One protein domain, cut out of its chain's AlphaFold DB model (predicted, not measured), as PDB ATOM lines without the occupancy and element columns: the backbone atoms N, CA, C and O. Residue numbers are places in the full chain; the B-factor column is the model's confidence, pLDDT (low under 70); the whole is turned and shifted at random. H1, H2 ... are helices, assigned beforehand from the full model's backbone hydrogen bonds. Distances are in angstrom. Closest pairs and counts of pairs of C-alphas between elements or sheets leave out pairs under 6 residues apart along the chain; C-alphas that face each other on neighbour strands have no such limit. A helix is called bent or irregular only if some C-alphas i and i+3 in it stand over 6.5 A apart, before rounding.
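What this domain is: This is residues 157 to 226 of the 278 residues of an uncharacterized protein of Oryza meyeriana var. granulata (UniProt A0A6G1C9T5). The core of this domain is a pair of helices, H2 and H3, packed on each other at a slant and running the same way, and a long loop, residues 192 to 209, leads back from the end of H2 to the beginning of H3. Before them comes H1, a short helix that touches neither of the two; residues 157 to 164, with most of H1, stick out as an arm. The 70 printed residues hold three named helices, in the order H1, H2, H3, and no named strand, and the class is all helix. The whole is only just loose, close to compact, with a radius of gyration of the C-alphas of 13.6 A, and it spans 39 by 29 by 25 A.

How they stand to each other: Begin at the first residues, where H1, residues 159 to 167, is apart from H2, residues 180 to 191. H1 is also apart from H3, residues 210 to 224, but only just, for their closest C-alphas are 8.4 A apart. Look next at Lys 183 and Val 217, where H2 and H3 touch: these are their closest C-alphas, 6.4 A apart. H2 touches H3 with residues 182 to 187 alone. The two run the same way at a steep tilt of 43 degrees, with their centres 10.1 A apart. In the backbone of H2 you find every O i to N i+4 pair within hydrogen-bond range, against 4 of 5 in H1 and 9 of 11 in H3.

Where its parts are: Find C-alpha 159 at (1.246, 7.952, 25.989); from there H1 runs 13.1 A to C-alpha 167. H2 starts at C-alpha 180, at (10.329, -6.245, 53.462), and runs 16.4 A to C-alpha 191. H3, the longest helix with 15 residues, runs 21.7 A from C-alpha 210 to C-alpha 224 at (21.120, -12.533, 38.183). It is irregular: C-alphas 220 and 223 are 7.2 A apart, where a regular helix has about 5 A.

The domain as a whole: The two C-alphas farthest apart are those of Phe 157 and Asp 194, at 39.6 A. The printed part, residues 157 to 226, has no cut. Both links are long, with 12 residues from H1 to H2 and 18 from H2 to H3. On the second link, residues 192 to 197 and 203 to 208 stand free. Read the B-factor column for pLDDT: the mean of the printed part is 75.1, and residues 157 to 175 and 192 to 196 are under 70. The mean is 47 in H1 and 87 in both H2 and H3 of this predicted model.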
ATOM      1  N   PHE A 157      -3.810   8.369  23.394       40.72
ATOM      2  CA  PHE A 157      -4.031   7.913  24.781       40.72
ATOM      3  C   PHE A 157      -2.991   6.897  25.263       40.72
ATOM      4  O   PHE A 157      -2.814   6.714  26.462       40.72
ATOM      5  N   VAL A 158      -2.268   6.265  24.339       44.16
ATOM      6  CA  VAL A 158      -1.241   5.272  24.670       44.16
ATOM      7  C   VAL A 158      -0.082   5.927  25.438       44.16
ATOM      8  O   VAL A 158       0.514   5.257  26.272       44.16
ATOM      9  N   GLN A 159       0.182   7.230  25.269       41.50
ATOM     10  CA  GLN A 159       1.246   7.952  25.989       41.50
ATOM     11  C   GLN A 159       0.976   8.138  27.496       41.50
ATOM     12  O   GLN A 159       1.863   7.883  28.304       41.50
ATOM     13  N   ARG A 160      -0.245   8.493  27.919       39.84
ATOM     14  CA  ARG A 160      -0.505   8.909  29.317       39.84
ATOM     15  C   ARG A 160      -0.292   7.798  30.382       39.84
ATOM     16  O   ARG A 160       0.214   8.108  31.457       39.84
ATOM     17  N   PRO A 161      -0.607   6.508  30.133       47.84
ATOM     18  CA  PRO A 161      -0.254   5.411  31.046       47.84
ATOM     19  C   PRO A 161       1.249   5.093  31.091       47.84
ATOM     20  O   PRO A 161       1.728   4.516  32.069       47.84
ATOM     21  N   GLN A 162       2.000   5.436  30.039       49.47
ATOM     22  CA  GLN A 162       3.433   5.143  29.954       49.47
ATOM     23  C   GLN A 162       4.253   6.057  30.858       49.47
ATOM     24  O   GLN A 162       5.229   5.598  31.449       49.47
ATOM     25  N   ASP A 163       3.821   7.303  31.041       46.66
ATOM     26  CA  ASP A 163       4.482   8.244  31.947       46.66
ATOM     27  C   ASP A 163       4.386   7.765  33.406       46.66
ATOM     28  O   ASP A 163       5.379   7.764  34.129       46.66
ATOM     29  N   LEU A 164       3.237   7.215  33.821       47.81
ATOM     30  CA  LEU A 164       3.051   6.663  35.173       47.81
ATOM     31  C   LEU A 164       3.885   5.399  35.429       47.81
ATOM     32  O   LEU A 164       4.451   5.235  36.508       47.81
ATOM     33  N   ALA A 165       4.009   4.518  34.433       49.25
ATOM     34  CA  ALA A 165       4.896   3.360  34.540       49.25
ATOM     35  C   ALA A 165       6.380   3.768  34.545       49.25
ATOM     36  O   ALA A 165       7.203   3.105  35.176       49.25
ATOM     37  N   SER A 166       6.715   4.887  33.899       50.12
ATOM     38  CA  SER A 166       8.054   5.475  33.932       50.12
ATOM     39  C   SER A 166       8.408   6.027  35.306       50.12
ATOM     40  O   SER A 166       9.524   5.797  35.757       50.12
ATOM     41  N   ILE A 167       7.455   6.653  36.002       49.53
ATOM     42  CA  ILE A 167       7.645   7.185  37.362       49.53
ATOM     43  C   ILE A 167       7.948   6.065  38.370       49.53
ATOM     44  O   ILE A 167       8.754   6.247  39.274       49.53
ATOM     45  N   SER A 168       7.398   4.857  38.188       52.34
ATOM     46  CA  SER A 168       7.739   3.723  39.067       52.34
ATOM     47  C   SER A 168       9.201   3.258  38.962       52.34
ATOM     48  O   SER A 168       9.681   2.572  39.863       52.34
ATOM     49  N   ARG A 169       9.919   3.640  37.890       54.50
ATOM     50  CA  ARG A 169      11.358   3.365  37.725       54.50
ATOM     51  C   ARG A 169      12.248   4.329  38.517       54.50
ATOM     52  O   ARG A 169      13.432   4.043  38.651       54.50
ATOM     53  N   SER A 170      11.710   5.451  39.004       54.19
ATOM     54  CA  SER A 170      12.472   6.508  39.687       54.19
ATOM     55  C   SER A 170      12.201   6.610  41.190       54.19
ATOM     56  O   SER A 170      12.670   7.559  41.806       54.19
ATOM     57  N   LEU A 171      11.419   5.695  41.772       59.69
ATOM     58  CA  LEU A 171      11.232   5.635  43.224       59.69
ATOM     59  C   LEU A 171      12.469   5.006  43.858       59.69
ATOM     60  O   LEU A 171      12.916   3.948  43.402       59.69
ATOM     61  N   ASP A 172      13.016   5.665  44.877       60.34
ATOM     62  CA  ASP A 172      14.162   5.136  45.602       60.34
ATOM     63  C   ASP A 172      13.720   4.134  46.670       60.34
ATOM     64  O   ASP A 172      12.587   4.160  47.156       60.34
ATOM     65  N   GLU A 173      14.610   3.209  47.016       61.56
ATOM     66  CA  GLU A 173      14.304   2.150  47.987       61.56
ATOM     67  C   GLU A 173      13.982   2.688  49.379       61.56
ATOM     68  O   GLU A 173      13.187   2.084  50.100       61.56
ATOM     69  N   ASP A 174      14.559   3.837  49.717       62.47
ATOM     70  CA  ASP A 174      14.435   4.476  51.024       62.47
ATOM     71  C   ASP A 174      13.036   5.072  51.272       62.47
ATOM     72  O   ASP A 174      12.664   5.314  52.421       62.47
ATOM     73  N   ASP A 175      12.218   5.232  50.226       66.69
ATOM     74  CA  ASP A 175      10.847   5.749  50.329       66.69
ATOM     75  C   ASP A 175       9.805   4.646  50.621       66.69
ATOM     76  O   ASP A 175       8.627   4.934  50.865       66.69
ATOM     77  N   LEU A 176      10.202   3.367  50.585       72.81
ATOM     78  CA  LEU A 176       9.290   2.228  50.699       72.81
ATOM     79  C   LEU A 176       9.350   1.588  52.089       72.81
ATOM     80  O   LEU A 176      10.252   0.823  52.418       72.81
ATOM     81  N   VAL A 177       8.317   1.828  52.897       77.88
ATOM     82  CA  VAL A 177       8.184   1.246  54.242       77.88
ATOM     83  C   VAL A 177       7.244   0.036  54.261       77.88
ATOM     84  O   VAL A 177       6.234  -0.002  53.561       77.88
ATOM     85  N   GLY A 178       7.556  -0.962  55.094       80.62
ATOM     86  CA  GLY A 178       6.664  -2.102  55.359       80.62
ATOM     87  C   GLY A 178       6.543  -3.128  54.225       80.62
ATOM     88  O   GLY A 178       5.601  -3.918  54.217       80.62
ATOM     89  N   ILE A 179       7.473  -3.130  53.268       83.50
ATOM     90  CA  ILE A 179       7.458  -4.054  52.121       83.50
ATOM     91  C   ILE A 179       8.399  -5.260  52.266       83.50
ATOM     92  O   ILE A 179       8.404  -6.126  51.391       83.50
ATOM     93  N   GLU A 180       9.185  -5.327  53.345       85.69
ATOM     94  CA  GLU A 180      10.329  -6.245  53.462       85.69
ATOM     95  C   GLU A 180       9.921  -7.724  53.395       85.69
ATOM     96  O   GLU A 180      10.492  -8.477  52.609       85.69
ATOM     97  N   ASP A 181       8.858  -8.124  54.100       88.88
ATOM     98  CA  ASP A 181       8.368  -9.511  54.087       88.88
ATOM     99  C   ASP A 181       7.933  -9.965  52.684       88.88
ATOM    100  O   ASP A 181       8.204 -11.088  52.254       88.88
ATOM    101  N   ASN A 182       7.242  -9.090  51.948       89.31
ATOM    102  CA  ASN A 182       6.765  -9.401  50.599       89.31
ATOM    103  C   ASN A 182       7.913  -9.409  49.588       89.31
ATOM    104  O   ASN A 182       7.919 -10.224  48.667       89.31
ATOM    105  N   LYS A 183       8.892  -8.520  49.768       88.38
ATOM    106  CA  LYS A 183      10.119  -8.478  48.973       88.38
ATOM    107  C   LYS A 183      10.922  -9.766  49.154       88.38
ATOM    108  O   LYS A 183      11.293 -10.374  48.155       88.38
ATOM    109  N   GLN A 184      11.107 -10.218  50.393       89.50
ATOM    110  CA  GLN A 184      11.809 -11.461  50.703       89.50
ATOM    111  C   GLN A 184      11.133 -12.675  50.043       89.50
ATOM    112  O   GLN A 184      11.799 -13.445  49.356       89.50
ATOM    113  N   LYS A 185       9.800 -12.785  50.131       90.69
ATOM    114  CA  LYS A 185       9.037 -13.851  49.451       90.69
ATOM    115  C   LYS A 185       9.205 -13.844  47.932       90.69
ATOM    116  O   LYS A 185       9.316 -14.903  47.324       90.69
ATOM    117  N   LEU A 186       9.214 -12.664  47.304       89.94
ATOM    118  CA  LEU A 186       9.418 -12.560  45.856       89.94
ATOM    119  C   LEU A 186      10.819 -13.012  45.447       89.94
ATOM    120  O   LEU A 186      10.951 -13.716  44.452       89.94
ATOM    121  N   VAL A 187      11.846 -12.637  46.212       88.69
ATOM    122  CA  VAL A 187      13.226 -13.085  45.969       88.69
ATOM    123  C   VAL A 187      13.338 -14.601  46.141       88.69
ATOM    124  O   VAL A 187      13.966 -15.260  45.317       88.69
ATOM    125  N   GLU A 188      12.683 -15.171  47.151       88.81
ATOM    126  CA  GLU A 188      12.623 -16.624  47.339       88.81
ATOM    127  C   GLU A 188      11.974 -17.321  46.137       88.81
ATOM    128  O   GLU A 188      12.551 -18.262  45.602       88.81
ATOM    129  N   TRP A 189      10.834 -16.832  45.641       88.12
ATOM    130  CA  TRP A 189      10.191 -17.402  44.448       88.12
ATOM    131  C   TRP A 189      11.024 -17.263  43.171       88.12
ATOM    132  O   TRP A 189      10.918 -18.116  42.296       88.12
ATOM    133  N   LEU A 190      11.853 -16.220  43.056       86.06
ATOM    134  CA  LEU A 190      12.796 -16.062  41.944       86.06
ATOM    135  C   LEU A 190      14.007 -17.003  42.060       86.06
ATOM    136  O   LEU A 190      14.547 -17.422  41.040       86.06
ATOM    137  N   GLY A 191      14.443 -17.321  43.284       75.06
ATOM    138  CA  GLY A 191      15.623 -18.147  43.561       75.06
ATOM    139  C   GLY A 191      15.370 -19.657  43.607       75.06
ATOM    140  O   GLY A 191      16.323 -20.432  43.521       75.06
ATOM    141  N   VAL A 192      14.113 -20.102  43.735       65.44
ATOM    142  CA  VAL A 192      13.751 -21.527  43.655       65.44
ATOM    143  C   VAL A 192      13.797 -21.953  42.185       65.44
ATOM    144  O   VAL A 192      12.808 -21.900  41.460       65.44
ATOM    145  N   GLY A 193      15.003 -22.317  41.745       59.47
ATOM    146  CA  GLY A 193      15.324 -22.751  40.388       59.47
ATOM    147  C   GLY A 193      14.679 -24.084  40.024       59.47
ATOM    148  O   GLY A 193      15.330 -25.126  40.057       59.47
ATOM    149  N   ASP A 194      13.408 -24.041  39.643       57.62
ATOM    150  CA  ASP A 194      12.811 -25.072  38.803       57.62
ATOM    151  C   ASP A 194      13.181 -24.756  37.336       57.62
ATOM    152  O   ASP A 194      12.941 -23.631  36.889       57.62
ATOM    153  N   PRO A 195      13.765 -25.682  36.551       60.81
ATOM    154  CA  PRO A 195      14.093 -25.458  35.133       60.81
ATOM    155  C   PRO A 195      12.871 -25.221  34.219       60.81
ATOM    156  O   PRO A 195      13.020 -25.093  33.001       60.81
ATOM    157  N   ALA A 196      11.654 -25.175  34.770       69.94
ATOM    158  CA  ALA A 196      10.421 -24.908  34.045       69.94
ATOM    159  C   ALA A 196      10.075 -23.406  33.975       69.94
ATOM    160  O   ALA A 196      10.340 -22.616  34.883       69.94
ATOM    161  N   ARG A 197       9.405 -23.014  32.882       77.81
ATOM    162  CA  ARG A 197       8.866 -21.659  32.667       77.81
ATOM    163  C   ARG A 197       7.899 -21.287  33.800       77.81
ATOM    164  O   ARG A 197       6.758 -21.745  33.806       77.81
ATOM    165  N   SER A 198       8.351 -20.438  34.722       83.88
ATOM    166  CA  SER A 198       7.594 -20.022  35.909       83.88
ATOM    167  C   SER A 198       6.958 -18.641  35.735       83.88
ATOM    168  O   SER A 198       7.528 -17.756  35.099       83.88
ATOM    169  N   VAL A 199       5.763 -18.446  36.305       88.44
ATOM    170  CA  VAL A 199       5.023 -17.174  36.255       88.44
ATOM    171  C   VAL A 199       4.603 -16.761  37.662       88.44
ATOM    172  O   VAL A 199       3.889 -17.495  38.340       88.44
ATOM    173  N   ILE A 200       5.012 -15.561  38.079       89.81
ATOM    174  CA  ILE A 200       4.646 -14.962  39.369       89.81
ATOM    175  C   ILE A 200       3.596 -13.873  39.126       89.81
ATOM    176  O   ILE A 200       3.807 -12.964  38.323       89.81
ATOM    177  N   VAL A 201       2.464 -13.943  39.832       90.81
ATOM    178  CA  VAL A 201       1.356 -12.983  39.695       90.81
ATOM    179  C   VAL A 201       1.131 -12.242  41.009       90.81
ATOM    180  O   VAL A 201       0.801 -12.852  42.023       90.81
ATOM    181  N   LEU A 202       1.243 -10.910  40.984       90.50
ATOM    182  CA  LEU A 202       0.866 -10.045  42.103       90.50
ATOM    183  C   LEU A 202      -0.488  -9.398  41.821       90.50
ATOM    184  O   LEU A 202      -0.637  -8.629  40.869       90.50
ATOM    185  N   HIS A 203      -1.468  -9.643  42.684       89.38
ATOM    186  CA  HIS A 203      -2.809  -9.078  42.559       89.38
ATOM    187  C   HIS A 203      -3.221  -8.306  43.818       89.38
ATOM    188  O   HIS A 203      -2.668  -8.482  44.898       89.38
ATOM    189  N   GLY A 204      -4.190  -7.403  43.671       87.12
ATOM    190  CA  GLY A 204      -4.697  -6.567  44.761       87.12
ATOM    191  C   GLY A 204      -5.316  -5.272  44.246       87.12
ATOM    192  O   GLY A 204      -5.167  -4.932  43.069       87.12
ATOM    193  N   MET A 205      -5.971  -4.516  45.126       88.25
ATOM    194  CA  MET A 205      -6.595  -3.231  44.785       88.25
ATOM    195  C   MET A 205      -5.592  -2.231  44.180       88.25
ATOM    196  O   MET A 205      -4.379  -2.315  44.406       88.25
ATOM    197  N   GLY A 206      -6.083  -1.294  43.368       84.00
ATOM    198  CA  GLY A 206      -5.269  -0.200  42.829       84.00
ATOM    199  C   GLY A 206      -4.648   0.647  43.947       84.00
ATOM    200  O   GLY A 206      -5.244   0.789  45.007       84.00
ATOM    201  N   GLY A 207      -3.440   1.173  43.734       80.19
ATOM    202  CA  GLY A 207      -2.761   2.039  44.713       80.19
ATOM    203  C   GLY A 207      -2.036   1.328  45.864       80.19
ATOM    204  O   GLY A 207      -1.294   1.979  46.581       80.19
ATOM    205  N   LEU A 208      -2.147   0.002  46.004       85.19
ATOM    206  CA  LEU A 208      -1.468  -0.767  47.067       85.19
ATOM    207  C   LEU A 208       0.067  -0.884  46.930       85.19
ATOM    208  O   LEU A 208       0.683  -1.657  47.651       85.19
ATOM    209  N   GLY A 209       0.694  -0.216  45.960       83.88
ATOM    210  CA  GLY A 209       2.149  -0.310  45.772       83.88
ATOM    211  C   GLY A 209       2.649  -1.596  45.100       83.88
ATOM    212  O   GLY A 209       3.843  -1.857  45.119       83.88
ATOM    213  N   LYS A 210       1.779  -2.385  44.445       90.31
ATOM    214  CA  LYS A 210       2.176  -3.619  43.723       90.31
ATOM    215  C   LYS A 210       3.330  -3.385  42.743       90.31
ATOM    216  O   LYS A 210       4.339  -4.072  42.802       90.31
ATOM    217  N   THR A 211       3.190  -2.381  41.876       87.50
ATOM    218  CA  THR A 211       4.219  -2.020  40.893       87.50
ATOM    219  C   THR A 211       5.504  -1.537  41.564       87.50
ATOM    220  O   THR A 211       6.573  -1.852  41.061       87.50
ATOM    221  N   ALA A 212       5.408  -0.833  42.699       86.38
ATOM    222  CA  ALA A 212       6.568  -0.344  43.448       86.38
ATOM    223  C   ALA A 212       7.353  -1.489  44.113       86.38
ATOM    224  O   ALA A 212       8.580  -1.522  44.063       86.38
ATOM    225  N   LEU A 213       6.650  -2.478  44.673       88.75
ATOM    226  CA  LEU A 213       7.271  -3.691  45.197       88.75
ATOM    227  C   LEU A 213       8.000  -4.460  44.083       88.75
ATOM    228  O   LEU A 213       9.172  -4.804  44.233       88.75
ATOM    229  N   THR A 214       7.326  -4.708  42.953       89.62
ATOM    230  CA  THR A 214       7.926  -5.445  41.830       89.62
ATOM    231  C   THR A 214       9.091  -4.687  41.202       89.62
ATOM    232  O   THR A 214      10.094  -5.317  40.882       89.62
ATOM    233  N   SER A 215       9.006  -3.359  41.041       87.06
ATOM    234  CA  SER A 215      10.103  -2.567  40.467       87.06
ATOM    235  C   SER A 215      11.349  -2.602  41.351       87.06
ATOM    236  O   SER A 215      12.459  -2.750  40.839       87.06
ATOM    237  N   THR A 216      11.163  -2.559  42.671       85.88
ATOM    238  CA  THR A 216      12.250  -2.658  43.652       85.88
ATOM    239  C   THR A 216      12.958  -4.009  43.581       85.88
ATOM    240  O   THR A 216      14.180  -4.060  43.462       85.88
ATOM    241  N   VAL A 217      12.200  -5.112  43.607       88.50
ATOM    242  CA  VAL A 217      12.767  -6.468  43.485       88.50
ATOM    243  C   VAL A 217      13.458  -6.643  42.135       88.50
ATOM    244  O   VAL A 217      14.597  -7.096  42.084       88.50
ATOM    245  N   TYR A 218      12.808  -6.223  41.047       88.38
ATOM    246  CA  TYR A 218      13.364  -6.307  39.699       88.38
ATOM    247  C   TYR A 218      14.720  -5.602  39.598       88.38
ATOM    248  O   TYR A 218      15.671  -6.188  39.095       88.38
ATOM    249  N   ARG A 219      14.851  -4.377  40.126       85.75
ATOM    250  CA  ARG A 219      16.113  -3.621  40.085       85.75
ATOM    251  C   ARG A 219      17.268  -4.356  40.775       85.75
ATOM    252  O   ARG A 219      18.388  -4.282  40.282       85.75
ATOM    253  N   LYS A 220      17.002  -5.062  41.879       85.62
ATOM    254  CA  LYS A 220      18.022  -5.823  42.623       85.62
ATOM    255  C   LYS A 220      18.389  -7.147  41.971       85.62
ATOM    256  O   LYS A 220      19.549  -7.541  41.991       85.62
ATOM    257  N   GLU A 221      17.394  -7.839  41.432       88.06
ATOM    258  CA  GLU A 221      17.537  -9.231  41.009       88.06
ATOM    259  C   GLU A 221      17.822  -9.379  39.511       88.06
ATOM    260  O   GLU A 221      18.302 -10.429  39.097       88.06
ATOM    261  N   ARG A 222      17.572  -8.349  38.685       86.50
ATOM    262  CA  ARG A 222      17.706  -8.434  37.218       86.50
ATOM    263  C   ARG A 222      19.086  -8.902  36.748       86.50
ATOM    264  O   ARG A 222      19.158  -9.655  35.788       86.50
ATOM    265  N   GLU A 223      20.152  -8.510  37.447       86.38
ATOM    266  CA  GLU A 223      21.542  -8.841  37.089       86.38
ATOM    267  C   GLU A 223      21.870 -10.329  37.325       86.38
ATOM    268  O   GLU A 223      22.918 -10.810  36.904       86.38
ATOM    269  N   ARG A 224      20.989 -11.078  38.006       86.50
ATOM    270  CA  ARG A 224      21.120 -12.533  38.183       86.50
ATOM    271  C   ARG A 224      20.640 -13.329  36.966       86.50
ATOM    272  O   ARG A 224      20.826 -14.542  36.942       86.50
ATOM    273  N   PHE A 225      20.007 -12.676  35.994       85.38
ATOM    274  CA  PHE A 225      19.449 -13.307  34.800       85.38
ATOM    275  C   PHE A 225      20.250 -12.908  33.555       85.38
ATOM    276  O   PHE A 225      20.581 -11.739  33.376       85.38
ATOM    277  N   ASP A 226      20.487 -13.859  32.642       85.19
ATOM    278  CA  ASP A 226      21.221 -13.626  31.381       85.19
ATOM    279  C   ASP A 226      20.534 -12.609  30.450       85.19
ATOM    280  O   ASP A 226      21.150 -11.988  29.570       85.19
TER     281      ASP A 226